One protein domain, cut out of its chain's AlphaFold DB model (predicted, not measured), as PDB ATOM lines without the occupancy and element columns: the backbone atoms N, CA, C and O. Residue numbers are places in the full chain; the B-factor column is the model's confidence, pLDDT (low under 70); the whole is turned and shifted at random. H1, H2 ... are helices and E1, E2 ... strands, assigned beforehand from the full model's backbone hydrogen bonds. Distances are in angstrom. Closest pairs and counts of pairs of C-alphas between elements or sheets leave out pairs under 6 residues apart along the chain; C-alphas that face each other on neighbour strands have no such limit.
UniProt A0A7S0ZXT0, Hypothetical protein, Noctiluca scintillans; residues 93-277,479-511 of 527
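AT A GLANCE: This is residues 93 to 277 and 479 to 511 of the 527 residues of the protein "Hypothetical protein" of Noctiluca scintillans (UniProt A0A7S0ZXT0). A twisted sheet of five parallel strands makes the core, with H3 over one face and H1 and H6 over the other, while H5 reaches away beyond its E6 edge. A smaller sheet of three antiparallel strands lies near the E2 edge, with H2 across E1. The printed part has 218 residues, under half of them in named elements, in the order E1 H1 E2 H2 E3 H3 E4 H4 E5 H5 E6 H6 E7 E8; the class is mixed, helices and strands. It is compact, with a radius of gyration of the C-alphas of 18.1 A and spans of 57 by 39 by 32 A.

IN THESE COORDINATES: After unnamed residues 93 to 125, find C-alpha 126 at (5.370, -26.400, -25.394), where E1, residues 126 to 134, begins its 24.7 A. Next come H1 (147 to 150), E2 (154 to 156), H2 (174 to 179), E3 (184 to 189, 16.5 A), H3 (192 to 205, 19.7 A), E4 (210 to 215, 16.4 A), H4 (226 to 230) and E5 (234 to 239). H5 (255 to 268) runs 20.4 A from (49.923, -17.712, -15.020), then E6 (269 to 271), H6 (479 to 487) and E7 (493 to 495) follow. E8 (501 to 510) runs 28.4 A to (3.478, -22.509, -26.575).

HOW THE PARTS SIT: Look first at the sheet E2 E3 E4 E5 E6, in strand-helix-strand units, parallel neighbours joined through a helix: E2, H2, E3; E3, H3, E4; E4, H4, E5; and E5, H5, E6, each with a right-handed crossover. Within hydrogen-bond range are N 156 and O 187 (2.8 A), N 186 and O 211 (2.8 A), N 212 and O 236 (2.9 A), and N 270 and O 237 (2.8 A). H3 is over E3 at a height of 8.7 A; H6, on the opposite face, is over E4 at 10.1 A. H1 is on the same face as H6. H4 and H5 only just touch, with 3 pairs of C-alphas within 8 A, the closest Leu 229 and Val 265 at 6.4 A. In the other sheet, N 129 and O 507 are 2.8 A apart, and in the hairpin E7 and E8, N 502 and O 494 are 2.8 A apart. H2 touches H3 at a steep tilt of 48 degrees, C-alphas 174 and 202 being 6.3 A apart. Every O i to N i+4 pair is within range in H5 and H6, 7 of 10 in H3; H2 has 0 of 2 but 2 of 3 O i to N i+3 pairs, H4 0 of 1 but 2 of 2, and H1 is too short for an i+4 pair.

THE WHOLE: The C-alphas of Arg 252 and His 498 are farthest apart, 60.4 A. Residues 278 to 478 are not printed, and C-alphas 277 and 479 are 18.2 A apart across the cut. The links E1 to H1, E2 to H2 and E5 to H5 are long. The mean pLDDT of the printed part is 83.7; it is under 70 at 38 residues, among them 101 to 120 and 248 to 253.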
ATOM      1  N   PHE A  93      13.059 -12.607 -42.002       83.75
ATOM      2  CA  PHE A  93      11.963 -13.543 -41.841       83.75
ATOM      3  C   PHE A  93      10.666 -13.121 -42.548       83.75
ATOM      4  O   PHE A  93      10.033 -13.956 -43.188       83.75
ATOM      5  N   GLN A  94      10.261 -11.849 -42.477       85.25
ATOM      6  CA  GLN A  94       9.036 -11.377 -43.142       85.25
ATOM      7  C   GLN A  94       9.085 -11.514 -44.668       85.25
ATOM      8  O   GLN A  94       8.035 -11.562 -45.308       85.25
ATOM      9  N   GLN A  95      10.286 -11.579 -45.240       83.69
ATOM     10  CA  GLN A  95      10.518 -11.794 -46.667       83.69
ATOM     11  C   GLN A  95      10.769 -13.274 -47.005       83.69
ATOM     12  O   GLN A  95      10.804 -13.641 -48.180       83.69
ATOM     13  N   ALA A  96      10.957 -14.131 -45.998       83.31
ATOM     14  CA  ALA A  96      11.346 -15.519 -46.180       83.31
ATOM     15  C   ALA A  96      10.148 -16.427 -46.491       83.31
ATOM     16  O   ALA A  96       9.059 -16.306 -45.925       83.31
ATOM     17  N   THR A  97      10.389 -17.425 -47.343       83.94
ATOM     18  CA  THR A  97       9.480 -18.568 -47.476       83.94
ATOM     19  C   THR A  97       9.790 -19.580 -46.377       83.94
ATOM     20  O   THR A  97      10.921 -20.055 -46.269       83.94
ATOM     21  N   VAL A  98       8.778 -19.908 -45.572       84.50
ATOM     22  CA  VAL A  98       8.891 -20.819 -44.424       84.50
ATOM     23  C   VAL A  98       8.095 -22.082 -44.707       84.50
ATOM     24  O   VAL A  98       6.866 -22.045 -44.802       84.50
ATOM     25  N   VAL A  99       8.783 -23.214 -44.803       83.50
ATOM     26  CA  VAL A  99       8.150 -24.513 -45.037       83.50
ATOM     27  C   VAL A  99       7.898 -25.171 -43.683       83.50
ATOM     28  O   VAL A  99       8.810 -25.696 -43.046       83.50
ATOM     29  N   ARG A 100       6.644 -25.097 -43.217       77.19
ATOM     30  CA  ARG A 100       6.216 -25.604 -41.895       77.19
ATOM     31  C   ARG A 100       5.877 -27.095 -41.875       77.19
ATOM     32  O   ARG A 100       5.868 -27.700 -40.813       77.19
ATOM     33  N   GLN A 101       5.551 -27.668 -43.030       67.50
ATOM     34  CA  GLN A 101       5.305 -29.098 -43.185       67.50
ATOM     35  C   GLN A 101       6.413 -29.658 -44.057       67.50
ATOM     36  O   GLN A 101       6.429 -29.407 -45.258       67.50
ATOM     37  N   SER A 102       7.345 -30.363 -43.422       54.00
ATOM     38  CA  SER A 102       8.481 -31.026 -44.048       54.00
ATOM     39  C   SER A 102       7.999 -31.909 -45.201       54.00
ATOM     40  O   SER A 102       7.349 -32.930 -44.951       54.00
ATOM     41  N   PRO A 103       8.298 -31.577 -46.464       62.75
ATOM     42  CA  PRO A 103       8.155 -32.550 -47.529       62.75
ATOM     43  C   PRO A 103       9.094 -33.738 -47.242       62.75
ATOM     44  O   PRO A 103      10.052 -33.582 -46.481       62.75
ATOM     45  N   PRO A 104       8.891 -34.916 -47.853       62.12
ATOM     46  CA  PRO A 104       9.719 -36.097 -47.589       62.12
ATOM     47  C   PRO A 104      11.235 -35.877 -47.739       62.12
ATOM     48  O   PRO A 104      12.009 -36.578 -47.104       62.12
ATOM     49  N   TRP A 105      11.659 -34.891 -48.540       65.12
ATOM     50  CA  TRP A 105      13.064 -34.517 -48.740       65.12
ATOM     51  C   TRP A 105      13.684 -33.695 -47.595       65.12
ATOM     52  O   TRP A 105      14.892 -33.491 -47.591       65.12
ATOM     53  N   PHE A 106      12.886 -33.205 -46.640       65.81
ATOM     54  CA  PHE A 106      13.341 -32.327 -45.552       65.81
ATOM     55  C   PHE A 106      13.714 -33.085 -44.267       65.81
ATOM     56  O   PHE A 106      14.360 -32.528 -43.387       65.81
ATOM     57  N   VAL A 107      13.309 -34.350 -44.131       59.75
ATOM     58  CA  VAL A 107      13.671 -35.176 -42.971       59.75
ATOM     59  C   VAL A 107      14.939 -35.952 -43.333       59.75
ATOM     60  O   VAL A 107      14.871 -36.776 -44.247       59.75
ATOM     61  N   PRO A 108      16.083 -35.727 -42.656       53.88
ATOM     62  CA  PRO A 108      17.284 -36.511 -42.911       53.88
ATOM     63  C   PRO A 108      16.972 -38.009 -42.759       53.88
ATOM     64  O   PRO A 108      16.192 -38.370 -41.870       53.88
ATOM     65  N   PRO A 109      17.552 -38.896 -43.586       53.25
ATOM     66  CA  PRO A 109      17.248 -40.328 -43.559       53.25
ATOM     67  C   PRO A 109      17.390 -40.960 -42.167       53.25
ATOM     68  O   PRO A 109      16.576 -41.798 -41.780       53.25
ATOM     69  N   ASP A 110      18.345 -40.472 -41.377       55.53
ATOM     70  CA  ASP A 110      18.631 -40.945 -40.018       55.53
ATOM     71  C   ASP A 110      17.540 -40.549 -39.000       55.53
ATOM     72  O   ASP A 110      17.423 -41.146 -37.930       55.53
ATOM     73  N   HIS A 111      16.676 -39.590 -39.351       50.72
ATOM     74  CA  HIS A 111      15.510 -39.169 -38.570       50.72
ATOM     75  C   HIS A 111      14.195 -39.837 -39.012       50.72
ATOM     76  O   HIS A 111      13.186 -39.718 -38.308       50.72
ATOM     77  N   LEU A 112      14.180 -40.595 -40.118       46.25
ATOM     78  CA  LEU A 112      12.972 -41.282 -40.606       46.25
ATOM     79  C   LEU A 112      12.476 -42.382 -39.652       46.25
ATOM     80  O   LEU A 112      11.295 -42.731 -39.675       46.25
ATOM     81  N   TYR A 113      13.332 -42.897 -38.759       45.41
ATOM     82  CA  TYR A 113      12.910 -43.862 -37.733       45.41
ATOM     83  C   TYR A 113      12.186 -43.205 -36.542       45.41
ATOM     84  O   TYR A 113      11.511 -43.880 -35.768       45.41
ATOM     85  N   VAL A 114      12.259 -41.876 -36.423       48.72
ATOM     86  CA  VAL A 114      11.563 -41.086 -35.393       48.72
ATOM     87  C   VAL A 114      10.195 -40.571 -35.906       48.72
ATOM     88  O   VAL A 114       9.342 -40.116 -35.140       48.72
ATOM     89  N   SER A 115       9.904 -40.701 -37.209       50.38
ATOM     90  CA  SER A 115       8.869 -39.907 -37.888       50.38
ATOM     91  C   SER A 115       7.565 -40.642 -38.250       50.38
ATOM     92  O   SER A 115       7.126 -40.639 -39.401       50.38
ATOM     93  N   ARG A 116       6.848 -41.168 -37.251       46.19
ATOM     94  CA  ARG A 116       5.364 -41.185 -37.321       46.19
ATOM     95  C   ARG A 116       4.662 -40.667 -36.069       46.19
ATOM     96  O   ARG A 116       3.528 -40.220 -36.183       46.19
ATOM     97  N   GLN A 117       5.317 -40.664 -34.906       45.41
ATOM     98  CA  GLN A 117       4.727 -40.150 -33.660       45.41
ATOM     99  C   GLN A 117       5.311 -38.812 -33.176       45.41
ATOM    100  O   GLN A 117       4.725 -38.201 -32.289       45.41
ATOM    101  N   GLN A 118       6.406 -38.309 -33.762       49.16
ATOM    102  CA  GLN A 118       7.094 -37.096 -33.289       49.16
ATOM    103  C   GLN A 118       7.326 -36.065 -34.405       49.16
ATOM    104  O   GLN A 118       8.443 -35.619 -34.632       49.16
ATOM    105  N   GLN A 119       6.265 -35.634 -35.096       58.09
ATOM    106  CA  GLN A 119       6.348 -34.380 -35.869       58.09
ATOM    107  C   GLN A 119       6.495 -33.152 -34.951       58.09
ATOM    108  O   GLN A 119       6.985 -32.120 -35.390       58.09
ATOM    109  N   ASN A 120       6.152 -33.295 -33.665       59.31
ATOM    110  CA  ASN A 120       6.345 -32.287 -32.632       59.31
ATOM    111  C   ASN A 120       7.044 -32.924 -31.422       59.31
ATOM    112  O   ASN A 120       6.522 -33.882 -30.842       59.31
ATOM    113  N   LEU A 121       8.182 -32.373 -31.000       70.56
ATOM    114  CA  LEU A 121       8.784 -32.699 -29.707       70.56
ATOM    115  C   LEU A 121       8.092 -31.850 -28.645       70.56
ATOM    116  O   LEU A 121       8.473 -30.707 -28.394       70.56
ATOM    117  N   CYS A 122       7.008 -32.381 -28.087       77.88
ATOM    118  CA  CYS A 122       6.209 -31.672 -27.097       77.88
ATOM    119  C   CYS A 122       6.609 -32.035 -25.668       77.88
ATOM    120  O   CYS A 122       6.582 -33.205 -25.288       77.88
ATOM    121  N   ALA A 123       6.879 -31.017 -24.855       78.06
ATOM    122  CA  ALA A 123       6.788 -31.121 -23.407       78.06
ATOM    123  C   ALA A 123       5.343 -30.842 -22.949       78.06
ATOM    124  O   ALA A 123       4.430 -30.621 -23.751       78.06
ATOM    125  N   ALA A 124       5.119 -30.825 -21.633       76.88
ATOM    126  CA  ALA A 124       3.811 -30.503 -21.066       76.88
ATOM    127  C   ALA A 124       3.302 -29.109 -21.498       76.88
ATOM    128  O   ALA A 124       2.099 -28.934 -21.704       76.88
ATOM    129  N   THR A 125       4.213 -28.146 -21.670       80.00
ATOM    130  CA  THR A 125       3.927 -26.713 -21.855       80.00
ATOM    131  C   THR A 125       4.129 -26.201 -23.283       80.00
ATOM    132  O   THR A 125       3.560 -25.173 -23.653       80.00
ATOM    133  N   CYS A 126       4.907 -26.904 -24.104       87.50
ATOM    134  CA  CYS A 126       5.370 -26.400 -25.394       87.50
ATOM    135  C   CYS A 126       5.697 -27.524 -26.375       87.50
ATOM    136  O   CYS A 126       5.779 -28.687 -25.985       87.50
ATOM    137  N   CYS A 127       5.891 -27.172 -27.643       87.50
ATOM    138  CA  CYS A 127       6.364 -28.077 -28.681       87.50
ATOM    139  C   CYS A 127       7.474 -27.423 -29.508       87.50
ATOM    140  O   CYS A 127       7.348 -26.261 -29.894       87.50
ATOM    141  N   ALA A 128       8.532 -28.177 -29.806       90.94
ATOM    142  CA  ALA A 128       9.555 -27.812 -30.779       90.94
ATOM    143  C   ALA A 128       9.285 -28.535 -32.105       90.94
ATOM    144  O   ALA A 128       9.067 -29.749 -32.123       90.94
ATOM    145  N   THR A 129       9.284 -27.782 -33.203       87.56
ATOM    146  CA  THR A 129       9.028 -28.283 -34.560       87.56
ATOM    147  C   THR A 129      10.187 -27.870 -35.463       87.56
ATOM    148  O   THR A 129      10.516 -26.680 -35.488       87.56
ATOM    149  N   PRO A 130      10.825 -28.795 -36.196       86.75
ATOM    150  CA  PRO A 130      11.817 -28.415 -37.190       86.75
ATOM    151  C   PRO A 130      11.115 -27.748 -38.379       86.75
ATOM    152  O   PRO A 130      10.089 -28.230 -38.857       86.75
ATOM    153  N   VAL A 131      11.663 -26.641 -38.872       88.56
ATOM    154  CA  VAL A 131      11.138 -25.921 -40.041       88.56
ATOM    155  C   VAL A 131      12.250 -25.606 -41.030       88.56
ATOM    156  O   VAL A 131      13.402 -25.425 -40.634       88.56
ATOM    157  N   ALA A 132      11.896 -25.521 -42.314       87.94
ATOM    158  CA  ALA A 132      12.794 -25.030 -43.356       87.94
ATOM    159  C   ALA A 132      12.592 -23.533 -43.528       87.94
ATOM    160  O   ALA A 132      11.456 -23.079 -43.704       87.94
ATOM    161  N   ILE A 133      13.678 -22.777 -43.573       88.81
ATOM    162  CA  ILE A 133      13.627 -21.372 -43.963       88.81
ATOM    163  C   ILE A 133      14.540 -21.194 -45.168       88.81
ATOM    164  O   ILE A 133      15.672 -21.680 -45.167       88.81
ATOM    165  N   SER A 134      14.014 -20.555 -46.215       89.56
ATOM    166  CA  SER A 134      14.788 -20.262 -47.426       89.56
ATOM    167  C   SER A 134      16.052 -19.469 -47.077       89.56
ATOM    168  O   SER A 134      16.060 -18.722 -46.104       89.56
ATOM    169  N   LEU A 135      17.121 -19.614 -47.856       86.50
ATOM    170  CA  LEU A 135      18.299 -18.739 -47.798       86.50
ATOM    171  C   LEU A 135      18.263 -17.638 -48.865       86.50
ATOM    172  O   LEU A 135      19.048 -16.699 -48.796       86.50
ATOM    173  N   SER A 136      17.346 -17.707 -49.833       86.12
ATOM    174  CA  SER A 136      17.332 -16.800 -50.990       86.12
ATOM    175  C   SER A 136      17.207 -15.317 -50.619       86.12
ATOM    176  O   SER A 136      17.719 -14.459 -51.334       86.12
ATOM    177  N   GLN A 137      16.530 -14.997 -49.511       85.31
ATOM    178  CA  GLN A 137      16.383 -13.620 -49.028       85.31
ATOM    179  C   GLN A 137      17.643 -13.079 -48.325       85.31
ATOM    180  O   GLN A 137      17.763 -11.873 -48.111       85.31
ATOM    181  N   ASP A 138      18.592 -13.948 -47.975       88.31
ATOM    182  CA  ASP A 138      19.767 -13.591 -47.178       88.31
ATOM    183  C   ASP A 138      20.969 -13.172 -48.037       88.31
ATOM    184  O   ASP A 138      21.796 -12.375 -47.587       88.31
ATOM    185  N   ASP A 139      21.067 -13.690 -49.268       83.50
ATOM    186  CA  ASP A 139      22.234 -13.585 -50.165       83.50
ATOM    187  C   ASP A 139      22.716 -12.155 -50.419       83.50
ATOM    188  O   ASP A 139      23.889 -11.922 -50.705       83.50
ATOM    189  N   ARG A 140      21.798 -11.196 -50.332       87.19
ATOM    190  CA  ARG A 140      22.007  -9.799 -50.723       87.19
ATOM    191  C   ARG A 140      21.701  -8.810 -49.603       87.19
ATOM    192  O   ARG A 140      21.752  -7.598 -49.813       87.19
ATOM    193  N   ARG A 141      21.384  -9.313 -48.410       92.62
ATOM    194  CA  ARG A 141      21.055  -8.489 -47.249       92.62
ATOM    195  C   ARG A 141      22.336  -8.126 -46.509       92.62
ATOM    196  O   ARG A 141      23.023  -9.004 -45.996       92.62
ATOM    197  N   ILE A 142      22.655  -6.836 -46.455       94.88
ATOM    198  CA  ILE A 142      23.747  -6.323 -45.620       94.88
ATOM    199  C   ILE A 142      23.389  -6.571 -44.150       94.88
ATOM    200  O   ILE A 142      22.256  -6.306 -43.747       94.88
ATOM    201  N   ILE A 143      24.348  -7.054 -43.358       94.62
ATOM    202  CA  ILE A 143      24.155  -7.269 -41.920       94.62
ATOM    203  C   ILE A 143      23.849  -5.943 -41.203       94.62
ATOM    204  O   ILE A 143      24.428  -4.894 -41.507       94.62
ATOM    205  N   SER A 144      22.925  -5.978 -40.250       93.19
ATOM    206  CA  SER A 144      22.363  -4.799 -39.598       93.19
ATOM    207  C   SER A 144      22.053  -5.008 -38.118       93.19
ATOM    208  O   SER A 144      22.018  -6.126 -37.598       93.19
ATOM    209  N   THR A 145      21.758  -3.907 -37.428       90.06
ATOM    210  CA  THR A 145      21.550  -3.901 -35.974       90.06
ATOM    211  C   THR A 145      20.327  -4.681 -35.499       90.06
ATOM    212  O   THR A 145      20.215  -4.941 -34.303       90.06
ATOM    213  N   THR A 146      19.413  -5.064 -36.393       88.88
ATOM    214  CA  THR A 146      18.201  -5.841 -36.071       88.88
ATOM    215  C   THR A 146      18.282  -7.308 -36.457       88.88
ATOM    216  O   THR A 146      17.311  -8.031 -36.261       88.88
ATOM    217  N   ASP A 147      19.410  -7.756 -36.997       92.44
ATOM    218  CA  ASP A 147      19.508  -9.089 -37.586       92.44
ATOM    219  C   ASP A 147      19.756 -10.198 -36.559       92.44
ATOM    220  O   ASP A 147      19.423 -11.348 -36.819       92.44
ATOM    221  N   GLY A 148      20.266  -9.874 -35.365       94.00
ATOM    222  CA  GLY A 148      20.456 -10.859 -34.287       94.00
ATOM    223  C   GLY A 148      19.200 -11.698 -33.988       94.00
ATOM    224  O   GLY A 148      19.281 -12.922 -34.041       94.00
ATOM    225  N   PRO A 149      18.033 -11.071 -33.750       93.75
ATOM    226  CA  PRO A 149      16.759 -11.779 -33.620       93.75
ATOM    227  C   PRO A 149      16.367 -12.666 -34.817       93.75
ATOM    228  O   PRO A 149      15.798 -13.733 -34.616       93.75
ATOM    229  N   ASP A 150      16.660 -12.257 -36.057       92.88
ATOM    230  CA  ASP A 150      16.344 -13.039 -37.270       92.88
ATOM    231  C   ASP A 150      17.261 -14.252 -37.468       92.88
ATOM    232  O   ASP A 150      16.937 -15.180 -38.218       92.88
ATOM    233  N   LEU A 151      18.425 -14.234 -36.823       94.50
ATOM    234  CA  LEU A 151      19.378 -15.335 -36.819       94.50
ATOM    235  C   LEU A 151      19.053 -16.395 -35.754       94.50
ATOM    236  O   LEU A 151      19.652 -17.468 -35.788       94.50
ATOM    237  N   ALA A 152      18.132 -16.114 -34.829       96.38
ATOM    238  CA  ALA A 152      17.832 -16.972 -33.689       96.38
ATOM    239  C   ALA A 152      16.574 -17.828 -33.867       96.38
ATOM    240  O   ALA A 152      15.678 -17.498 -34.641       96.38
ATOM    241  N   ASP A 153      16.501 -18.926 -33.109       96.50
ATOM    242  CA  ASP A 153      15.303 -19.768 -33.006       96.50
ATOM    243  C   ASP A 153      14.364 -19.261 -31.891       96.50
ATOM    244  O   ASP A 153      13.139 -19.353 -31.987       96.50
ATOM    245  N   VAL A 154      14.944 -18.700 -30.824       96.69
ATOM    246  CA  VAL A 154      14.223 -18.036 -29.731       96.69
ATOM    247  C   VAL A 154      14.911 -16.730 -29.340       96.69
ATOM    248  O   VAL A 154      16.125 -16.597 -29.485       96.69
ATOM    249  N   LEU A 155      14.151 -15.765 -28.825       95.44
ATOM    250  CA  LEU A 155      14.685 -14.462 -28.415       95.44
ATOM    251  C   LEU A 155      14.146 -14.014 -27.057       95.44
ATOM    252  O   LEU A 155      12.977 -14.223 -26.751       95.44
ATOM    253  N   LEU A 156      14.971 -13.359 -26.246       92.69
ATOM    254  CA  LEU A 156      14.528 -12.648 -25.051       92.69
ATOM    255  C   LEU A 156      14.308 -11.171 -25.404       92.69
ATOM    256  O   LEU A 156      15.262 -10.457 -25.707       92.69
ATOM    257  N   ARG A 157      13.050 -10.713 -25.359       80.19
ATOM    258  CA  ARG A 157      12.672  -9.321 -25.656       80.19
ATOM    259  C   ARG A 157      12.194  -8.604 -24.398       80.19
ATOM    260  O   ARG A 157      11.142  -8.952 -23.865       80.19
ATOM    261  N   HIS A 158      12.897  -7.548 -23.995       69.88
ATOM    262  CA  HIS A 158      12.486  -6.718 -22.858       69.88
ATOM    263  C   HIS A 158      11.284  -5.824 -23.165       69.88
ATOM    264  O   HIS A 158      10.354  -5.698 -22.371       69.88
ATOM    265  N   TYR A 159      11.332  -5.147 -24.316       65.38
ATOM    266  CA  TYR A 159      10.459  -4.017 -24.607       65.38
ATOM    267  C   TYR A 159       9.379  -4.395 -25.618       65.38
ATOM    268  O   TYR A 159       9.671  -4.896 -26.708       65.38
ATOM    269  N   ALA A 160       8.127  -4.057 -25.304       65.81
ATOM    270  CA  ALA A 160       7.099  -3.919 -26.323       65.81
ATOM    271  C   ALA A 160       7.496  -2.761 -27.254       65.81
ATOM    272  O   ALA A 160       7.558  -1.596 -26.856       65.81
ATOM    273  N   THR A 161       7.826  -3.070 -28.503       67.88
ATOM    274  CA  THR A 161       8.117  -2.048 -29.508       67.88
ATOM    275  C   THR A 161       6.806  -1.472 -30.032       67.88
ATOM    276  O   THR A 161       5.923  -2.231 -30.424       67.88
ATOM    277  N   LYS A 162       6.701  -0.137 -30.122       69.31
ATOM    278  CA  LYS A 162       5.532   0.561 -30.704       69.31
ATOM    279  C   LYS A 162       5.174   0.065 -32.116       69.31
ATOM    280  O   LYS A 162       4.012   0.115 -32.503       69.31
ATOM    281  N   TYR A 163       6.172  -0.422 -32.852       72.88
ATOM    282  CA  TYR A 163       6.030  -1.082 -34.146       72.88
ATOM    283  C   TYR A 163       6.667  -2.472 -34.032       72.88
ATOM    284  O   TYR A 163       7.897  -2.565 -34.030       72.88
ATOM    285  N   PRO A 164       5.879  -3.541 -33.812       74.06
ATOM    286  CA  PRO A 164       6.425  -4.882 -33.681       74.06
ATOM    287  C   PRO A 164       6.994  -5.343 -35.021       74.06
ATOM    288  O   PRO A 164       6.264  -5.595 -35.975       74.06
ATOM    289  N   LEU A 165       8.319  -5.453 -35.068       81.69
ATOM    290  CA  LEU A 165       9.004  -6.246 -36.080       81.69
ATOM    291  C   LEU A 165       8.679  -7.722 -35.825       81.69
ATOM    292  O   LEU A 165       8.781  -8.189 -34.685       81.69
ATOM    293  N   ASN A 166       8.279  -8.442 -36.874       85.06
ATOM    294  CA  ASN A 166       7.998  -9.872 -36.783       85.06
ATOM    295  C   ASN A 166       9.272 -10.643 -37.100       85.06
ATOM    296  O   ASN A 166       9.708 -10.667 -38.247       85.06
ATOM    297  N   TYR A 167       9.857 -11.276 -36.096       89.69
ATOM    298  CA  TYR A 167      11.025 -12.134 -36.269       89.69
ATOM    299  C   TYR A 167      10.597 -13.590 -36.409       89.69
ATOM    300  O   TYR A 167       9.482 -13.955 -36.027       89.69
ATOM    301  N   PHE A 168      11.496 -14.422 -36.930       89.94
ATOM    302  CA  PHE A 168      11.296 -15.869 -36.910       89.94
ATOM    303  C   PHE A 168      11.233 -16.407 -35.474       89.94
ATOM    304  O   PHE A 168      10.387 -17.244 -35.160       89.94
ATOM    305  N   ALA A 169      12.133 -15.913 -34.623       93.12
ATOM    306  CA  ALA A 169      12.331 -16.420 -33.277       93.12
ATOM    307  C   ALA A 169      11.095 -16.254 -32.383       93.12
ATOM    308  O   ALA A 169      10.516 -15.169 -32.267       93.12
ATOM    309  N   THR A 170      10.746 -17.331 -31.678       92.69
ATOM    310  CA  THR A 170       9.720 -17.309 -30.629       92.69
ATOM    311  C   THR A 170      10.267 -16.595 -29.387       92.69
ATOM    312  O   THR A 170      11.427 -16.771 -29.020       92.69
ATOM    313  N   VAL A 171       9.439 -15.803 -28.697       92.31
ATOM    314  CA  VAL A 171       9.845 -15.169 -27.431       92.31
ATOM    315  C   VAL A 171      10.149 -16.246 -26.386       92.31
ATOM    316  O   VAL A 171       9.278 -17.047 -26.062       92.31
ATOM    317  N   LEU A 172      11.373 -16.258 -25.856       93.50
ATOM    318  CA  LEU A 172      11.847 -17.187 -24.840       93.50
ATOM    319  C   LEU A 172      11.232 -16.847 -23.479       93.50
ATOM    320  O   LEU A 172      11.495 -15.792 -22.906       93.50
ATOM    321  N   THR A 173      10.461 -17.785 -22.944       90.25
ATOM    322  CA  THR A 173       9.858 -17.724 -21.609       90.25
ATOM    323  C   THR A 173      10.296 -18.938 -20.776       90.25
ATOM    324  O   THR A 173      10.719 -19.946 -21.351       90.25
ATOM    325  N   PRO A 174      10.194 -18.902 -19.431       90.00
ATOM    326  CA  PRO A 174      10.574 -20.039 -18.586       90.00
ATOM    327  C   PRO A 174       9.896 -21.364 -18.976       90.00
ATOM    328  O   PRO A 174      10.517 -22.420 -18.947       90.00
ATOM    329  N   ASP A 175       8.639 -21.315 -19.415       88.25
ATOM    330  CA  ASP A 175       7.851 -22.472 -19.847       88.25
ATOM    331  C   ASP A 175       8.272 -23.061 -21.205       88.25
ATOM    332  O   ASP A 175       7.904 -24.202 -21.493       88.25
ATOM    333  N   LEU A 176       9.058 -22.334 -22.010       92.44
ATOM    334  CA  LEU A 176       9.680 -22.849 -23.237       92.44
ATOM    335  C   LEU A 176      11.013 -23.557 -22.986       92.44
ATOM    336  O   LEU A 176      11.408 -24.395 -23.798       92.44
ATOM    337  N   VAL A 177      11.701 -23.247 -21.881       93.81
ATOM    338  CA  VAL A 177      13.042 -23.775 -21.583       93.81
ATOM    339  C   VAL A 177      13.112 -25.311 -21.651       93.81
ATOM    340  O   VAL A 177      14.044 -25.816 -22.280       93.81
ATOM    341  N   PRO A 178      12.136 -26.079 -21.119       92.62
ATOM    342  CA  PRO A 178      12.165 -27.542 -21.203       92.62
ATOM    343  C   PRO A 178      12.045 -28.111 -22.624       92.62
ATOM    344  O   PRO A 178      12.350 -29.282 -22.825       92.62
ATOM    345  N   CYS A 179      11.579 -27.322 -23.599       93.12
ATOM    346  CA  CYS A 179      11.441 -27.758 -24.991       93.12
ATOM    347  C   CYS A 179      12.665 -27.472 -25.855       93.12
ATOM    348  O   CYS A 179      12.711 -27.970 -26.983       93.12
ATOM    349  N   LEU A 180      13.612 -26.658 -25.378       95.69
ATOM    350  CA  LEU A 180      14.773 -26.247 -26.164       95.69
ATOM    351  C   LEU A 180      15.548 -27.466 -26.667       95.69
ATOM    352  O   LEU A 180      15.840 -28.393 -25.912       95.69
ATOM    353  N   GLN A 181      15.876 -27.451 -27.955       94.69
ATOM    354  CA  GLN A 181      16.626 -28.520 -28.605       94.69
ATOM    355  C   GLN A 181      18.136 -28.237 -28.565       94.69
ATOM    356  O   GLN A 181      18.537 -27.070 -28.560       94.69
ATOM    357  N   PRO A 182      18.998 -29.272 -28.542       95.19
ATOM    358  CA  PRO A 182      20.440 -29.084 -28.679       95.19
ATOM    359  C   PRO A 182      20.789 -28.250 -29.916       95.19
ATOM    360  O   PRO A 182      20.215 -28.442 -30.987       95.19
ATOM    361  N   GLY A 183      21.719 -27.306 -29.759       95.75
ATOM    362  CA  GLY A 183      22.127 -26.410 -30.844       95.75
ATOM    363  C   GLY A 183      21.155 -25.259 -31.125       95.75
ATOM    364  O   GLY A 183      21.324 -24.551 -32.124       95.75
ATOM    365  N   VAL A 184      20.147 -25.052 -30.265       97.06
ATOM    366  CA  VAL A 184      19.256 -23.886 -30.340       97.06
ATOM    367  C   VAL A 184      20.068 -22.588 -30.329       97.06
ATOM    368  O   VAL A 184      21.017 -22.442 -29.555       97.06
ATOM    369  N   ILE A 185      19.701 -21.646 -31.198       98.00
ATOM    370  CA  ILE A 185      20.260 -20.293 -31.200       98.00
ATOM    371  C   ILE A 185      19.328 -19.400 -30.386       98.00
ATOM    372  O   ILE A 185      18.150 -19.243 -30.718       98.00
ATOM    373  N   ILE A 186      19.875 -18.808 -29.331       97.94
ATOM    374  CA  ILE A 186      19.176 -17.911 -28.417       97.94
ATOM    375  C   ILE A 186      19.693 -16.497 -28.644       97.94
ATOM    376  O   ILE A 186      20.890 -16.245 -28.510       97.94
ATOM    377  N   HIS A 187      18.795 -15.567 -28.952       97.12
ATOM    378  CA  HIS A 187      19.112 -14.142 -28.984       97.12
ATOM    379  C   HIS A 187      18.707 -13.454 -27.679       97.12
ATOM    380  O   HIS A 187      17.643 -13.721 -27.124       97.12
ATOM    381  N   VAL A 188      19.561 -12.558 -27.193       94.62
ATOM    382  CA  VAL A 188      19.294 -11.689 -26.047       94.62
ATOM    383  C   VAL A 188      19.663 -10.260 -26.440       94.62
ATOM    384  O   VAL A 188      20.754 -10.009 -26.959       94.62
ATOM    385  N   ASP A 189      18.766  -9.304 -26.202       91.50
ATOM    386  CA  ASP A 189      19.103  -7.886 -26.353       91.50
ATOM    387  C   ASP A 189      20.318  -7.559 -25.464       91.50
ATOM    388  O   ASP A 189      20.356  -7.906 -24.284       91.50
ATOM    389  N   ASN A 190      21.343  -6.910 -26.022       90.62
ATOM    390  CA  ASN A 190      22.604  -6.643 -25.326       90.62
ATOM    391  C   ASN A 190      22.485  -5.445 -24.364       90.62
ATOM    392  O   ASN A 190      23.132  -4.405 -24.514       90.62
ATOM    393  N   HIS A 191      21.587  -5.584 -23.396       87.00
ATOM    394  CA  HIS A 191      21.332  -4.644 -22.322       87.00
ATOM    395  C   HIS A 191      21.469  -5.364 -20.986       87.00
ATOM    396  O   HIS A 191      20.914  -6.446 -20.807       87.00
ATOM    397  N   ARG A 192      22.120  -4.713 -20.015       85.62
ATOM    398  CA  ARG A 192      22.327  -5.233 -18.657       85.62
ATOM    399  C   ARG A 192      21.133  -5.966 -18.043       85.62
ATOM    400  O   ARG A 192      21.322  -6.971 -17.370       85.62
ATOM    401  N   LYS A 193      19.913  -5.443 -18.202       86.25
ATOM    402  CA  LYS A 193      18.712  -6.056 -17.612       86.25
ATOM    403  C   LYS A 193      18.390  -7.410 -18.245       86.25
ATOM    404  O   LYS A 193      18.084  -8.350 -17.521       86.25
ATOM    405  N   ASP A 194      18.488  -7.504 -19.564       88.00
ATOM    406  CA  ASP A 194      18.155  -8.708 -20.323       88.00
ATOM    407  C   ASP A 194      19.207  -9.790 -20.156       88.00
ATOM    408  O   ASP A 194      18.869 -10.940 -19.879       88.00
ATOM    409  N   THR A 195      20.486  -9.416 -20.235       89.56
ATOM    410  CA  THR A 195      21.585 -10.351 -19.981       89.56
ATOM    411  C   THR A 195      21.533 -10.867 -18.542       89.56
ATOM    412  O   THR A 195      21.543 -12.079 -18.332       89.56
ATOM    413  N   SER A 196      21.345  -9.981 -17.555       87.81
ATOM    414  CA  SER A 196      21.205 -10.376 -16.147       87.81
ATOM    415  C   SER A 196      20.020 -11.313 -15.931       87.81
ATOM    416  O   SER A 196      20.161 -12.313 -15.227       87.81
ATOM    417  N   TYR A 197      18.859 -11.017 -16.522       88.94
ATOM    418  CA  TYR A 197      17.683 -11.875 -16.404       88.94
ATOM    419  C   TYR A 197      17.933 -13.248 -17.033       88.94
ATOM    420  O   TYR A 197      17.663 -14.273 -16.403       88.94
ATOM    421  N   PHE A 198      18.500 -13.279 -18.244       92.69
ATOM    422  CA  PHE A 198      18.834 -14.517 -18.936       92.69
ATOM    423  C   PHE A 198      19.747 -15.400 -18.081       92.69
ATOM    424  O   PHE A 198      19.388 -16.543 -17.806       92.69
ATOM    425  N   PHE A 199      20.876 -14.875 -17.603       91.62
ATOM    426  CA  PHE A 199      21.848 -15.668 -16.848       91.62
ATOM    427  C   PHE A 199      21.395 -16.029 -15.430       91.62
ATOM    428  O   PHE A 199      21.768 -17.089 -14.931       91.62
ATOM    429  N   THR A 200      20.554 -15.207 -14.796       89.94
ATOM    430  CA  THR A 200      20.066 -15.470 -13.429       89.94
ATOM    431  C   THR A 200      18.883 -16.434 -13.414       89.94
ATOM    432  O   THR A 200      18.790 -17.283 -12.528       89.94
ATOM    433  N   HIS A 201      17.968 -16.323 -14.383       89.94
ATOM    434  CA  HIS A 201      16.688 -17.030 -14.334       89.94
ATOM    435  C   HIS A 201      16.534 -18.099 -15.409       89.94
ATOM    436  O   HIS A 201      15.987 -19.156 -15.110       89.94
ATOM    437  N   LEU A 202      16.993 -17.867 -16.640       93.44
ATOM    438  CA  LEU A 202      16.739 -18.786 -17.755       93.44
ATOM    439  C   LEU A 202      17.882 -19.783 -17.956       93.44
ATOM    440  O   LEU A 202      17.647 -20.989 -17.919       93.44
ATOM    441  N   ALA A 203      19.117 -19.303 -18.116       94.75
ATOM    442  CA  ALA A 203      20.292 -20.120 -18.414       94.75
ATOM    443  C   ALA A 203      20.497 -21.311 -17.455       94.75
ATOM    444  O   ALA A 203      20.762 -22.407 -17.960       94.75
ATOM    445  N   PRO A 204      20.295 -21.181 -16.122       94.06
ATOM    446  CA  PRO A 204      20.430 -22.311 -15.200       94.06
ATOM    447  C   PRO A 204      19.440 -23.451 -15.476       94.06
ATOM    448  O   PRO A 204      19.743 -24.613 -15.205       94.06
ATOM    449  N   GLN A 205      18.268 -23.130 -16.035       94.81
ATOM    450  CA  GLN A 205      17.205 -24.087 -16.344       94.81
ATOM    451  C   GLN A 205      17.389 -24.761 -17.714       94.81
ATOM    452  O   GLN A 205      16.837 -25.835 -17.946       94.81
ATOM    453  N   ILE A 206      18.171 -24.169 -18.627       96.06
ATOM    454  CA  ILE A 206      18.424 -24.738 -19.958       96.06
ATOM    455  C   ILE A 206      19.268 -25.998 -19.793       96.06
ATOM    456  O   ILE A 206      20.384 -25.916 -19.293       96.06
ATOM    457  N   SER A 207      18.779 -27.168 -20.198       95.75
ATOM    458  CA  SER A 207      19.484 -28.453 -20.033       95.75
ATOM    459  C   SER A 207      20.352 -28.851 -21.230       95.75
ATOM    460  O   SER A 207      21.232 -29.697 -21.086       95.75
ATOM    461  N   VAL A 208      20.141 -28.224 -22.386       95.94
ATOM    462  CA  VAL A 208      20.799 -28.543 -23.662       95.94
ATOM    463  C   VAL A 208      21.918 -27.549 -23.999       95.94
ATOM    464  O   VAL A 208      21.887 -26.418 -23.511       95.94
ATOM    465  N   PRO A 209      22.915 -27.929 -24.820       97.00
ATOM    466  CA  PRO A 209      23.904 -26.983 -25.327       97.00
ATOM    467  C   PRO A 209      23.274 -26.014 -26.344       97.00
ATOM    468  O   PRO A 209      22.418 -26.419 -27.131       97.00
ATOM    469  N   TYR A 210      23.691 -24.747 -26.339       97.75
ATOM    470  CA  TYR A 210      23.099 -23.680 -27.157       97.75
ATOM    471  C   TYR A 210      24.133 -22.674 -27.680       97.75
ATOM    472  O   TYR A 210      25.217 -22.511 -27.114       97.75
ATOM    473  N   VAL A 211      23.776 -21.972 -28.756       97.88
ATOM    474  CA  VAL A 211      24.501 -20.801 -29.268       97.88
ATOM    475  C   VAL A 211      23.826 -19.545 -28.726       97.88
ATOM    476  O   VAL A 211      22.605 -19.420 -28.797       97.88
ATOM    477  N   LEU A 212      24.605 -18.612 -28.181       97.44
ATOM    478  CA  LEU A 212      24.111 -17.338 -27.659       97.44
ATOM    479  C   LEU A 212      24.471 -16.196 -28.608       97.44
ATOM    480  O   LEU A 212      25.604 -16.116 -29.079       97.44
ATOM    481  N   VAL A 213      23.528 -15.293 -28.856       96.81
ATOM    482  CA  VAL A 213      23.727 -14.076 -29.647       96.81
ATOM    483  C   VAL A 213      23.285 -12.875 -28.827       96.81
ATOM    484  O   VAL A 213      22.128 -12.798 -28.423       96.81
ATOM    485  N   THR A 214      24.175 -11.910 -28.625       94.38
ATOM    486  CA  THR A 214      23.858 -10.621 -28.003       94.38
ATOM    487  C   THR A 214      24.099  -9.489 -28.993       94.38
ATOM    488  O   THR A 214      25.187  -9.346 -29.550       94.38
ATOM    489  N   SER A 215      23.077  -8.673 -29.259       92.88
ATOM    490  CA  SER A 215      23.180  -7.571 -30.231       92.88
ATOM    491  C   SER A 215      22.225  -6.408 -29.921       92.88
ATOM    492  O   SER A 215      21.666  -6.338 -28.828       92.88
ATOM    493  N   ARG A 216      22.047  -5.479 -30.878       88.75
ATOM    494  CA  ARG A 216      21.197  -4.262 -30.811       88.75
ATOM    495  C   ARG A 216      21.692  -3.126 -29.910       88.75
ATOM    496  O   ARG A 216      21.018  -2.101 -29.801       88.75
ATOM    497  N   SER A 217      22.852  -3.280 -29.288       87.88
ATOM    498  CA  SER A 217      23.445  -2.290 -28.391       87.88
ATOM    499  C   SER A 217      24.962  -2.334 -28.508       87.88
ATOM    500  O   SER A 217      25.537  -3.409 -28.672       87.88
ATOM    501  N   ASP A 218      25.583  -1.162 -28.374       84.62
ATOM    502  CA  ASP A 218      27.039  -0.976 -28.344       84.62
ATOM    503  C   ASP A 218      27.684  -1.456 -27.023       84.62
ATOM    504  O   ASP A 218      28.898  -1.328 -26.842       84.62
ATOM    505  N   ALA A 219      26.883  -1.937 -26.065       86.56
ATOM    506  CA  ALA A 219      27.361  -2.408 -24.769       86.56
ATOM    507  C   ALA A 219      28.304  -3.618 -24.895       86.56
ATOM    508  O   ALA A 219      28.345  -4.321 -25.904       86.56
ATOM    509  N   SER A 220      29.069  -3.875 -23.838       86.94
ATOM    510  CA  SER A 220      29.877  -5.091 -23.723       86.94
ATOM    511  C   SER A 220      29.002  -6.335 -23.615       86.94
ATOM    512  O   SER A 220      27.965  -6.307 -22.965       86.94
ATOM    513  N   SER A 221      29.439  -7.430 -24.230       84.88
ATOM    514  CA  SER A 221      28.870  -8.767 -24.105       84.88
ATOM    515  C   SER A 221      29.954  -9.722 -23.601       84.88
ATOM    516  O   SER A 221      30.886 -10.000 -24.358       84.88
ATOM    517  N   PRO A 222      29.861 -10.232 -22.362       77.06
ATOM    518  CA  PRO A 222      28.953  -9.804 -21.290       77.06
ATOM    519  C   PRO A 222      29.184  -8.347 -20.856       77.06
ATOM    520  O   PRO A 222      30.290  -7.812 -20.961       77.06
ATOM    521  N   GLU A 223      28.133  -7.700 -20.343       70.31
ATOM    522  CA  GLU A 223      28.235  -6.373 -19.711       70.31
ATOM    523  C   GLU A 223      28.652  -6.485 -18.230       70.31
ATOM    524  O   GLU A 223      29.239  -5.552 -17.678       70.31
ATOM    525  N   LEU A 224      28.343  -7.628 -17.601       66.38
ATOM    526  CA  LEU A 224      28.588  -7.966 -16.195       66.38
ATOM    527  C   LEU A 224      29.860  -8.820 -16.016       66.38
ATOM    528  O   LEU A 224      30.662  -8.963 -16.938       66.38
ATOM    529  N   ASP A 225      30.049  -9.363 -14.809       63.38
ATOM    530  CA  ASP A 225      31.125 -10.300 -14.486       63.38
ATOM    531  C   ASP A 225      31.123 -11.507 -15.437       63.38
ATOM    532  O   ASP A 225      30.094 -12.121 -15.716       63.38
ATOM    533  N   ASN A 226      32.310 -11.897 -15.904       62.66
ATOM    534  CA  ASN A 226      32.470 -12.884 -16.973       62.66
ATOM    535  C   ASN A 226      32.178 -14.343 -16.568       62.66
ATOM    536  O   ASN A 226      32.399 -15.243 -17.378       62.66
ATOM    537  N   HIS A 227      31.662 -14.600 -15.360       63.78
ATOM    538  CA  HIS A 227      31.201 -15.934 -14.946       63.78
ATOM    539  C   HIS A 227      30.133 -16.499 -15.902       63.78
ATOM    540  O   HIS A 227      29.989 -17.710 -16.055       63.78
ATOM    541  N   GLU A 228      29.435 -15.622 -16.622       69.62
ATOM    542  CA  GLU A 228      28.478 -15.964 -17.676       69.62
ATOM    543  C   GLU A 228      29.112 -16.769 -18.832       69.62
ATOM    544  O   GLU A 228      28.498 -17.701 -19.357       69.62
ATOM    545  N   LEU A 229      30.370 -16.481 -19.194       70.12
ATOM    546  CA  LEU A 229      31.109 -17.188 -20.256       70.12
ATOM    547  C   LEU A 229      31.559 -18.600 -19.837       70.12
ATOM    548  O   LEU A 229      31.816 -19.469 -20.680       70.12
ATOM    549  N   GLU A 230      31.635 -18.854 -18.530       68.62
ATOM    550  CA  GLU A 230      32.038 -20.144 -17.964       68.62
ATOM    551  C   GLU A 230      30.915 -21.186 -18.051       68.62
ATOM    552  O   GLU A 230      31.172 -22.382 -17.884       68.62
ATOM    553  N   HIS A 231      29.689 -20.765 -18.391       77.25
ATOM    554  CA  HIS A 231      28.543 -21.652 -18.519       77.25
ATOM    555  C   HIS A 231      28.838 -22.778 -19.526       77.25
ATOM    556  O   HIS A 231      29.098 -22.567 -20.717       77.25
ATOM    557  N   ASN A 232      28.822 -24.016 -19.032       84.81
ATOM    558  CA  ASN A 232      29.288 -25.191 -19.772       84.81
ATOM    559  C   ASN A 232      28.406 -25.553 -20.977       84.81
ATOM    560  O   ASN A 232      28.872 -26.261 -21.865       84.81
ATOM    561  N   LYS A 233      27.169 -25.046 -21.030       95.19
ATOM    562  CA  LYS A 233      26.222 -25.296 -22.129       95.19
ATOM    563  C   LYS A 233      26.330 -24.297 -23.285       95.19
ATOM    564  O   LYS A 233      25.720 -24.529 -24.321       95.19
ATOM    565  N   ILE A 234      27.087 -23.205 -23.141       94.88
ATOM    566  CA  ILE A 234      27.329 -22.290 -24.265       94.88
ATOM    567  C   ILE A 234      28.320 -22.954 -25.223       94.88
ATOM    568  O   ILE A 234      29.478 -23.176 -24.855       94.88
ATOM    569  N   ILE A 235      27.860 -23.235 -26.445       95.75
ATOM    570  CA  ILE A 235      28.687 -23.727 -27.552       95.75
ATOM    571  C   ILE A 235      29.544 -22.576 -28.084       95.75
ATOM    572  O   ILE A 235      30.772 -22.661 -28.113       95.75
ATOM    573  N   LYS A 236      28.877 -21.478 -28.455       95.75
ATOM    574  CA  LYS A 236      29.475 -20.221 -28.911       95.75
ATOM    575  C   LYS A 236      28.650 -19.040 -28.428       95.75
ATOM    576  O   LYS A 236      27.430 -19.145 -28.311       95.75
ATOM    577  N   TRP A 237      29.317 -17.918 -28.190       94.62
ATOM    578  CA  TRP A 237      28.688 -16.640 -27.882       94.62
ATOM    579  C   TRP A 237      29.104 -15.599 -28.916       94.62
ATOM    580  O   TRP A 237      30.241 -15.142 -28.935       94.62
ATOM    581  N   TYR A 238      28.151 -15.208 -29.752       95.19
ATOM    582  CA  TYR A 238      28.242 -14.100 -30.688       95.19
ATOM    583  C   TYR A 238      27.886 -12.786 -30.002       95.19
ATOM    584  O   TYR A 238      26.742 -12.599 -29.594       95.19
ATOM    585  N   GLY A 239      28.842 -11.875 -29.865       92.50
ATOM    586  CA  GLY A 239      28.607 -10.624 -29.154       92.50
ATOM    587  C   GLY A 239      29.592  -9.527 -29.514       92.50
ATOM    588  O   GLY A 239      30.409  -9.654 -30.427       92.50
ATOM    589  N   GLN A 240      29.519  -8.433 -28.767       87.94
ATOM    590  CA  GLN A 240      30.349  -7.253 -28.974       87.94
ATOM    591  C   GLN A 240      31.151  -6.894 -27.736       87.94
ATOM    592  O   GLN A 240      30.751  -7.204 -26.622       87.94
ATOM    593  N   SER A 241      32.235  -6.141 -27.915       85.00
ATOM    594  CA  SER A 241      32.846  -5.368 -26.831       85.00
ATOM    595  C   SER A 241      33.216  -6.202 -25.586       85.00
ATOM    596  O   SER A 241      33.126  -5.685 -24.470       85.00
ATOM    597  N   VAL A 242      33.617  -7.473 -25.760       85.06
ATOM    598  CA  VAL A 242      34.005  -8.380 -24.663       85.06
ATOM    599  C   VAL A 242      35.155  -7.785 -23.854       85.06
ATOM    600  O   VAL A 242      36.123  -7.263 -24.410       85.06
ATOM    601  N   LYS A 243      35.058  -7.865 -22.526       80.25
ATOM    602  CA  LYS A 243      36.090  -7.398 -21.593       80.25
ATOM    603  C   LYS A 243      36.730  -8.593 -20.898       80.25
ATOM    604  O   LYS A 243      36.383  -8.903 -19.762       80.25
ATOM    605  N   LEU A 244      37.667  -9.277 -21.558       76.06
ATOM    606  CA  LEU A 244      38.324 -10.481 -21.013       76.06
ATOM    607  C   LEU A 244      39.128 -10.197 -19.735       76.06
ATOM    608  O   LEU A 244      39.399 -11.107 -18.955       76.06
ATOM    609  N   GLU A 245      39.496  -8.939 -19.487       71.94
ATOM    610  CA  GLU A 245      40.150  -8.507 -18.245       71.94
ATOM    611  C   GLU A 245      39.340  -8.820 -16.978       71.94
ATOM    612  O   GLU A 245      39.938  -9.058 -15.928       71.94
ATOM    613  N   ASN A 246      38.014  -8.933 -17.100       67.75
ATOM    614  CA  ASN A 246      37.112  -9.261 -15.996       67.75
ATOM    615  C   ASN A 246      36.897 -10.777 -15.814       67.75
ATOM    616  O   ASN A 246      36.039 -11.182 -15.033       67.75
ATOM    617  N   ILE A 247      37.617 -11.644 -16.550       70.25
ATOM    618  CA  ILE A 247      37.527 -13.101 -16.349       70.25
ATOM    619  C   ILE A 247      38.206 -13.423 -15.022       70.25
ATOM    620  O   ILE A 247      39.432 -13.343 -14.893       70.25
ATOM    621  N   ASN A 248      37.386 -13.768 -14.029       66.94
ATOM    622  CA  ASN A 248      37.819 -14.134 -12.689       66.94
ATOM    623  C   ASN A 248      38.385 -15.557 -12.690       66.94
ATOM    624  O   ASN A 248      37.787 -16.496 -12.171       66.94
ATOM    625  N   VAL A 249      39.570 -15.722 -13.274       66.12
ATOM    626  CA  VAL A 249      40.352 -16.933 -13.036       66.12
ATOM    627  C   VAL A 249      40.819 -16.868 -11.586       66.12
ATOM    628  O   VAL A 249      41.517 -15.917 -11.225       66.12
ATOM    629  N   SER A 250      40.411 -17.853 -10.774       64.50
ATOM    630  CA  SER A 250      40.795 -18.024  -9.364       64.50
ATOM    631  C   SER A 250      42.164 -17.411  -9.066       64.50
ATOM    632  O   SER A 250      43.163 -17.772  -9.694       64.50
ATOM    633  N   THR A 251      42.230 -16.507  -8.090       56.31
ATOM    634  CA  THR A 251      43.450 -15.773  -7.698       56.31
ATOM    635  C   THR A 251      44.607 -16.674  -7.255       56.31
ATOM    636  O   THR A 251      45.727 -16.198  -7.092       56.31
ATOM    637  N   ARG A 252      44.353 -17.976  -7.070       57.78
ATOM    638  CA  ARG A 252      45.354 -19.001  -6.739       57.78
ATOM    639  C   ARG A 252      45.909 -19.750  -7.953       57.78
ATOM    640  O   ARG A 252      46.754 -20.618  -7.769       57.78
ATOM    641  N   SER A 253      45.427 -19.452  -9.156       68.38
ATOM    642  CA  SER A 253      45.864 -20.120 -10.380       68.38
ATOM    643  C   SER A 253      47.219 -19.601 -10.865       68.38
ATOM    644  O   SER A 253      47.543 -18.415 -10.750       68.38
ATOM    645  N   SER A 254      48.032 -20.498 -11.413       84.25
ATOM    646  CA  SER A 254      49.288 -20.133 -12.072       84.25
ATOM    647  C   SER A 254      49.026 -19.267 -13.316       84.25
ATOM    648  O   SER A 254      47.960 -19.325 -13.932       84.25
ATOM    649  N   THR A 255      50.019 -18.486 -13.764       84.56
ATOM    650  CA  THR A 255      49.923 -17.712 -15.020       84.56
ATOM    651  C   THR A 255      49.533 -18.591 -16.215       84.56
ATOM    652  O   THR A 255      48.813 -18.136 -17.104       84.56
ATOM    653  N   GLN A 256      49.970 -19.855 -16.225       84.25
ATOM    654  CA  GLN A 256      49.655 -20.821 -17.275       84.25
ATOM    655  C   GLN A 256      48.182 -21.250 -17.248       84.25
ATOM    656  O   GLN A 256      47.540 -21.264 -18.297       84.25
ATOM    657  N   GLU A 257      47.623 -21.537 -16.071       80.88
ATOM    658  CA  GLU A 257      46.196 -21.857 -15.904       80.88
ATOM    659  C   GLU A 257      45.311 -20.676 -16.310       80.88
ATOM    660  O   GLU A 257      44.358 -20.853 -17.067       80.88
ATOM    661  N   ARG A 258      45.683 -19.449 -15.915       81.44
ATOM    662  CA  ARG A 258      44.998 -18.231 -16.369       81.44
ATOM    663  C   ARG A 258      45.009 -18.101 -17.888       81.44
ATOM    664  O   ARG A 258      43.980 -17.796 -18.480       81.44
ATOM    665  N   GLN A 259      46.148 -18.329 -18.538       82.94
ATOM    666  CA  GLN A 259      46.222 -18.277 -19.999       82.94
ATOM    667  C   GLN A 259      45.398 -19.379 -20.670       82.94
ATOM    668  O   GLN A 259      44.805 -19.127 -21.715       82.94
ATOM    669  N   HIS A 260      45.367 -20.583 -20.100       84.88
ATOM    670  CA  HIS A 260      44.556 -21.678 -20.623       84.88
ATOM    671  C   HIS A 260      43.061 -21.353 -20.539       84.88
ATOM    672  O   HIS A 260      42.350 -21.501 -21.530       84.88
ATOM    673  N   GLU A 261      42.613 -20.812 -19.407       80.25
ATOM    674  CA  GLU A 261      41.221 -20.411 -19.207       80.25
ATOM    675  C   GLU A 261      40.814 -19.257 -20.132       80.25
ATOM    676  O   GLU A 261      39.781 -19.319 -20.796       80.25
ATOM    677  N   LEU A 262      41.673 -18.243 -20.281       81.25
ATOM    678  CA  LEU A 262      41.448 -17.154 -21.234       81.25
ATOM    679  C   LEU A 262      41.332 -17.660 -22.678       81.25
ATOM    680  O   LEU A 262      40.503 -17.147 -23.426       81.25
ATOM    681  N   ARG A 263      42.131 -18.660 -23.077       84.50
ATOM    682  CA  ARG A 263      42.001 -19.294 -24.401       84.50
ATOM    683  C   ARG A 263      40.673 -20.031 -24.525       84.50
ATOM    684  O   ARG A 263      39.955 -19.784 -25.480       84.50
ATOM    685  N   ARG A 264      40.303 -20.842 -23.529       84.25
ATOM    686  CA  ARG A 264      39.030 -21.579 -23.502       84.25
ATOM    687  C   ARG A 264      37.824 -20.652 -23.658       84.25
ATOM    688  O   ARG A 264      36.911 -20.949 -24.423       84.25
ATOM    689  N   VAL A 265      37.819 -19.528 -22.942       80.62
ATOM    690  CA  VAL A 265      36.751 -18.526 -23.039       80.62
ATOM    691  C   VAL A 265      36.784 -17.813 -24.390       80.62
ATOM    692  O   VAL A 265      35.741 -17.655 -25.024       80.62
ATOM    693  N   ARG A 266      37.974 -17.431 -24.869       82.50
ATOM    694  CA  ARG A 266      38.144 -16.810 -26.187       82.50
ATOM    695  C   ARG A 266      37.659 -17.719 -27.315       82.50
ATOM    696  O   ARG A 266      37.035 -17.223 -28.238       82.50
ATOM    697  N   ASP A 267      37.870 -19.027 -27.210       87.81
ATOM    698  CA  ASP A 267      37.418 -19.991 -28.213       87.81
ATOM    699  C   ASP A 267      35.889 -20.104 -28.262       87.81
ATOM    700  O   ASP A 267      35.338 -20.469 -29.301       87.81
ATOM    701  N   LYS A 268      35.174 -19.786 -27.175       89.25
ATOM    702  CA  LYS A 268      33.703 -19.724 -27.175       89.25
ATOM    703  C   LYS A 268      33.174 -18.409 -27.736       89.25
ATOM    704  O   LYS A 268      32.104 -18.401 -28.340       89.25
ATOM    705  N   PHE A 269      33.878 -17.306 -27.507       90.62
ATOM    706  CA  PHE A 269      33.413 -15.988 -27.907       90.62
ATOM    707  C   PHE A 269      33.732 -15.697 -29.378       90.62
ATOM    708  O   PHE A 269      34.835 -15.935 -29.859       90.62
ATOM    709  N   VAL A 270      32.760 -15.147 -30.097       92.31
ATOM    710  CA  VAL A 270      32.880 -14.757 -31.501       92.31
ATOM    711  C   VAL A 270      32.443 -13.306 -31.626       92.31
ATOM    712  O   VAL A 270      31.313 -12.956 -31.285       92.31
ATOM    713  N   SER A 271      33.328 -12.454 -32.145       91.38
ATOM    714  CA  SER A 271      32.970 -11.070 -32.454       91.38
ATOM    715  C   SER A 271      31.851 -11.044 -33.493       91.38
ATOM    716  O   SER A 271      31.991 -11.597 -34.584       91.38
ATOM    717  N   PHE A 272      30.745 -10.393 -33.149       93.00
ATOM    718  CA  PHE A 272      29.561 -10.269 -33.989       93.00
ATOM    719  C   PHE A 272      29.370  -8.805 -34.417       93.00
ATOM    720  O   PHE A 272      29.413  -7.916 -33.564       93.00
ATOM    721  N   PRO A 273      29.184  -8.513 -35.715       92.62
ATOM    722  CA  PRO A 273      29.031  -7.147 -36.203       92.62
ATOM    723  C   PRO A 273      27.693  -6.542 -35.781       92.62
ATOM    724  O   PRO A 273      26.660  -7.208 -35.826       92.62
ATOM    725  N   LEU A 274      27.681  -5.243 -35.469       88.94
ATOM    726  CA  LEU A 274      26.424  -4.482 -35.467       88.94
ATOM    727  C   LEU A 274      25.947  -4.216 -36.892       88.94
ATOM    728  O   LEU A 274      24.752  -4.033 -37.109       88.94
ATOM    729  N   GLY A 275      26.871  -4.171 -37.855       92.12
ATOM    730  CA  GLY A 275      26.551  -3.922 -39.254       92.12
ATOM    731  C   GLY A 275      26.094  -2.487 -39.499       92.12
ATOM    732  O   GLY A 275      26.692  -1.553 -38.977       92.12
ATOM    733  N   ILE A 276      25.059  -2.301 -40.318       93.12
ATOM    734  CA  ILE A 276      24.436  -1.003 -40.625       93.12
ATOM    735  C   ILE A 276      23.222  -0.747 -39.712       93.12
ATOM    736  O   ILE A 276      22.525  -1.667 -39.289       93.12
ATOM    737  N   SER A 277      22.926   0.520 -39.409       89.62
ATOM    738  CA  SER A 277      21.729   0.870 -38.642       89.62
ATOM    739  C   SER A 277      20.486   0.841 -39.525       89.62
ATOM    740  O   SER A 277      20.398   1.607 -40.484       89.62
ATOM    741  N   TYR A 479      26.204 -15.107 -44.540       94.94
ATOM    742  CA  TYR A 479      27.415 -15.631 -43.903       94.94
ATOM    743  C   TYR A 479      27.178 -15.924 -42.423       94.94
ATOM    744  O   TYR A 479      27.423 -17.039 -41.961       94.94
ATOM    745  N   TRP A 480      26.649 -14.941 -41.691       95.50
ATOM    746  CA  TRP A 480      26.407 -15.078 -40.258       95.50
ATOM    747  C   TRP A 480      25.392 -16.169 -39.973       95.50
ATOM    748  O   TRP A 480      25.644 -17.007 -39.112       95.50
ATOM    749  N   ARG A 481      24.307 -16.245 -40.749       94.56
ATOM    750  CA  ARG A 481      23.336 -17.328 -40.593       94.56
ATOM    751  C   ARG A 481      23.992 -18.698 -40.736       94.56
ATOM    752  O   ARG A 481      23.854 -19.528 -39.841       94.56
ATOM    753  N   ARG A 482      24.748 -18.925 -41.813       93.94
ATOM    754  CA  ARG A 482      25.452 -20.198 -42.038       93.94
ATOM    755  C   ARG A 482      26.427 -20.523 -40.911       93.94
ATOM    756  O   ARG A 482      26.472 -21.664 -40.460       93.94
ATOM    757  N   ARG A 483      27.166 -19.526 -40.423       95.25
ATOM    758  CA  ARG A 483      28.128 -19.704 -39.332       95.25
ATOM    759  C   ARG A 483      27.448 -20.094 -38.016       95.25
ATOM    760  O   ARG A 483      27.863 -21.066 -37.396       95.25
ATOM    761  N   LEU A 484      26.383 -19.392 -37.620       95.69
ATOM    762  CA  LEU A 484      25.646 -19.681 -36.383       95.69
ATOM    763  C   LEU A 484      24.975 -21.059 -36.426       95.69
ATOM    764  O   LEU A 484      25.015 -21.792 -35.440       95.69
ATOM    765  N   LEU A 485      24.386 -21.423 -37.568       94.06
ATOM    766  CA  LEU A 485      23.803 -22.749 -37.773       94.06
ATOM    767  C   LEU A 485      24.868 -23.839 -37.664       94.06
ATOM    768  O   LEU A 485      24.684 -24.794 -36.914       94.06
ATOM    769  N   SER A 486      25.997 -23.656 -38.350       94.56
ATOM    770  CA  SER A 486      27.146 -24.559 -38.286       94.56
ATOM    771  C   SER A 486      27.639 -24.744 -36.849       94.56
ATOM    772  O   SER A 486      27.797 -25.873 -36.396       94.56
ATOM    773  N   ASP A 487      27.819 -23.662 -36.093       95.69
ATOM    774  CA  ASP A 487      28.239 -23.744 -34.688       95.69
ATOM    775  C   ASP A 487      27.181 -24.401 -33.788       95.69
ATOM    776  O   ASP A 487      27.521 -25.038 -32.797       95.69
ATOM    777  N   GLY A 488      25.900 -24.301 -34.148       95.31
ATOM    778  CA  GLY A 488      24.807 -25.046 -33.524       95.31
ATOM    779  C   GLY A 488      24.691 -26.506 -33.984       95.31
ATOM    780  O   GLY A 488      23.706 -27.152 -33.640       95.31
ATOM    781  N   GLY A 489      25.634 -27.028 -34.777       93.56
ATOM    782  CA  GLY A 489      25.611 -28.402 -35.297       93.56
ATOM    783  C   GLY A 489      24.641 -28.628 -36.463       93.56
ATOM    784  O   GLY A 489      24.269 -29.763 -36.746       93.56
ATOM    785  N   ARG A 490      24.208 -27.560 -37.144       89.81
ATOM    786  CA  ARG A 490      23.256 -27.582 -38.269       89.81
ATOM    787  C   ARG A 490      23.956 -27.218 -39.581       89.81
ATOM    788  O   ARG A 490      23.747 -26.138 -40.128       89.81
ATOM    789  N   HIS A 491      24.825 -28.105 -40.063       83.44
ATOM    790  CA  HIS A 491      25.660 -27.859 -41.251       83.44
ATOM    791  C   HIS A 491      24.935 -28.066 -42.588       83.44
ATOM    792  O   HIS A 491      25.387 -27.560 -43.615       83.44
ATOM    793  N   GLU A 492      23.842 -28.824 -42.596       80.75
ATOM    794  CA  GLU A 492      23.167 -29.219 -43.829       80.75
ATOM    795  C   GLU A 492      22.326 -28.070 -44.392       80.75
ATOM    796  O   GLU A 492      21.338 -27.636 -43.796       80.75
ATOM    797  N   VAL A 493      22.728 -27.586 -45.569       84.38
ATOM    798  CA  VAL A 493      21.870 -26.774 -46.429       84.38
ATOM    799  C   VAL A 493      21.058 -27.737 -47.278       84.38
ATOM    800  O   VAL A 493      21.610 -28.518 -48.050       84.38
ATOM    801  N   LEU A 494      19.744 -27.691 -47.116       85.44
ATOM    802  CA  LEU A 494      18.821 -28.500 -47.893       85.44
ATOM    803  C   LEU A 494      18.560 -27.803 -49.221       85.44
ATOM    804  O   LEU A 494      18.490 -26.578 -49.281       85.44
ATOM    805  N   THR A 495      18.406 -28.572 -50.289       88.12
ATOM    806  CA  THR A 495      18.121 -28.031 -51.617       88.12
ATOM    807  C   THR A 495      16.868 -28.692 -52.157       88.12
ATOM    808  O   THR A 495      16.759 -29.918 -52.141       88.12
ATOM    809  N   ASP A 496      15.904 -27.890 -52.605       85.56
ATOM    810  CA  ASP A 496      14.715 -28.431 -53.253       85.56
ATOM    811  C   ASP A 496      14.994 -28.842 -54.713       85.56
ATOM    812  O   ASP A 496      16.075 -28.642 -55.270       85.56
ATOM    813  N   GLN A 497      13.983 -29.405 -55.369       87.62
ATOM    814  CA  GLN A 497      14.039 -29.806 -56.780       87.62
ATOM    815  C   GLN A 497      14.312 -28.654 -57.771       87.62
ATOM    816  O   GLN A 497      14.581 -28.910 -58.944       87.62
ATOM    817  N   HIS A 498      14.215 -27.397 -57.329       88.62
ATOM    818  CA  HIS A 498      14.465 -26.192 -58.116       88.62
ATOM    819  C   HIS A 498      15.817 -25.540 -57.790       88.62
ATOM    820  O   HIS A 498      16.145 -24.507 -58.373       88.62
ATOM    821  N   GLY A 499      16.615 -26.132 -56.896       88.31
ATOM    822  CA  GLY A 499      17.900 -25.576 -56.482       88.31
ATOM    823  C   GLY A 499      17.798 -24.517 -55.380       88.31
ATOM    824  O   GLY A 499      18.810 -23.899 -55.055       88.31
ATOM    825  N   ALA A 500      16.612 -24.280 -54.806       88.62
ATOM    826  CA  ALA A 500      16.462 -23.328 -53.713       88.62
ATOM    827  C   ALA A 500      17.066 -23.908 -52.430       88.62
ATOM    828  O   ALA A 500      16.758 -25.031 -52.031       88.62
ATOM    829  N   GLU A 501      17.942 -23.130 -51.799       90.06
ATOM    830  CA  GLU A 501      18.624 -23.504 -50.566       90.06
ATOM    831  C   GLU A 501      17.767 -23.166 -49.336       90.06
ATOM    832  O   GLU A 501      17.223 -22.065 -49.228       90.06
ATOM    833  N   TYR A 502      17.716 -24.080 -48.370       89.88
ATOM    834  CA  TYR A 502      17.027 -23.933 -47.092       89.88
ATOM    835  C   TYR A 502      17.942 -24.342 -45.943       89.88
ATOM    836  O   TYR A 502      18.836 -25.170 -46.105       89.88
ATOM    837  N   TYR A 503      17.667 -23.819 -44.755       88.38
ATOM    838  CA  TYR A 503      18.278 -24.299 -43.523       88.38
ATOM    839  C   TYR A 503      17.230 -24.780 -42.526       88.38
ATOM    840  O   TYR A 503      16.088 -24.311 -42.517       88.38
ATOM    841  N   THR A 504      17.653 -25.697 -41.659       87.44
ATOM    842  CA  THR A 504      16.828 -26.212 -40.568       87.44
ATOM    843  C   THR A 504      16.860 -25.258 -39.379       87.44
ATOM    844  O   THR A 504      17.916 -24.934 -38.828       87.44
ATOM    845  N   ALA A 505      15.680 -24.828 -38.951       90.06
ATOM    846  CA  ALA A 505      15.484 -24.006 -37.767       90.06
ATOM    847  C   ALA A 505      14.482 -24.659 -36.815       90.06
ATOM    848  O   ALA A 505      13.724 -25.545 -37.212       90.06
ATOM    849  N   TRP A 506      14.464 -24.209 -35.564       91.69
ATOM    850  CA  TRP A 506      13.488 -24.677 -34.586       91.69
ATOM    851  C   TRP A 506      12.391 -23.639 -34.398       91.69
ATOM    852  O   TRP A 506      12.651 -22.519 -33.970       91.69
ATOM    853  N   GLN A 507      11.148 -24.027 -34.678       91.94
ATOM    854  CA  GLN A 507       9.978 -23.240 -34.319       91.94
ATOM    855  C   GLN A 507       9.360 -23.792 -33.036       91.94
ATOM    856  O   GLN A 507       8.969 -24.960 -32.963       91.94
ATOM    857  N   TYR A 508       9.235 -22.930 -32.032       92.38
ATOM    858  CA  TYR A 508       8.651 -23.285 -30.746       92.38
ATOM    859  C   TYR A 508       7.231 -22.744 -30.650       92.38
ATOM    860  O   TYR A 508       6.999 -21.553 -30.862       92.38
ATOM    861  N   THR A 509       6.283 -23.612 -30.315       88.12
ATOM    862  CA  THR A 509       4.897 -23.229 -30.043       88.12
ATOM    863  C   THR A 509       4.584 -23.446 -28.571       88.12
ATOM    864  O   THR A 509       4.893 -24.489 -27.988       88.12
ATOM    865  N   ARG A 510       3.985 -22.431 -27.947       81.31
ATOM    866  CA  ARG A 510       3.478 -22.509 -26.575       81.31
ATOM    867  C   ARG A 510       2.056 -23.053 -26.603       81.31
ATOM    868  O   ARG A 510       1.306 -22.793 -27.541       81.31
ATOM    869  N   ARG A 511       1.668 -23.786 -25.559       75.44
ATOM    870  CA  ARG A 511       0.255 -24.145 -25.344       75.44
ATOM    871  C   ARG A 511      -0.545 -23.008 -24.702       75.44
ATOM    872  O   ARG A 511      -1.770 -23.027 -24.754       75.44
TER     873      ARG A 511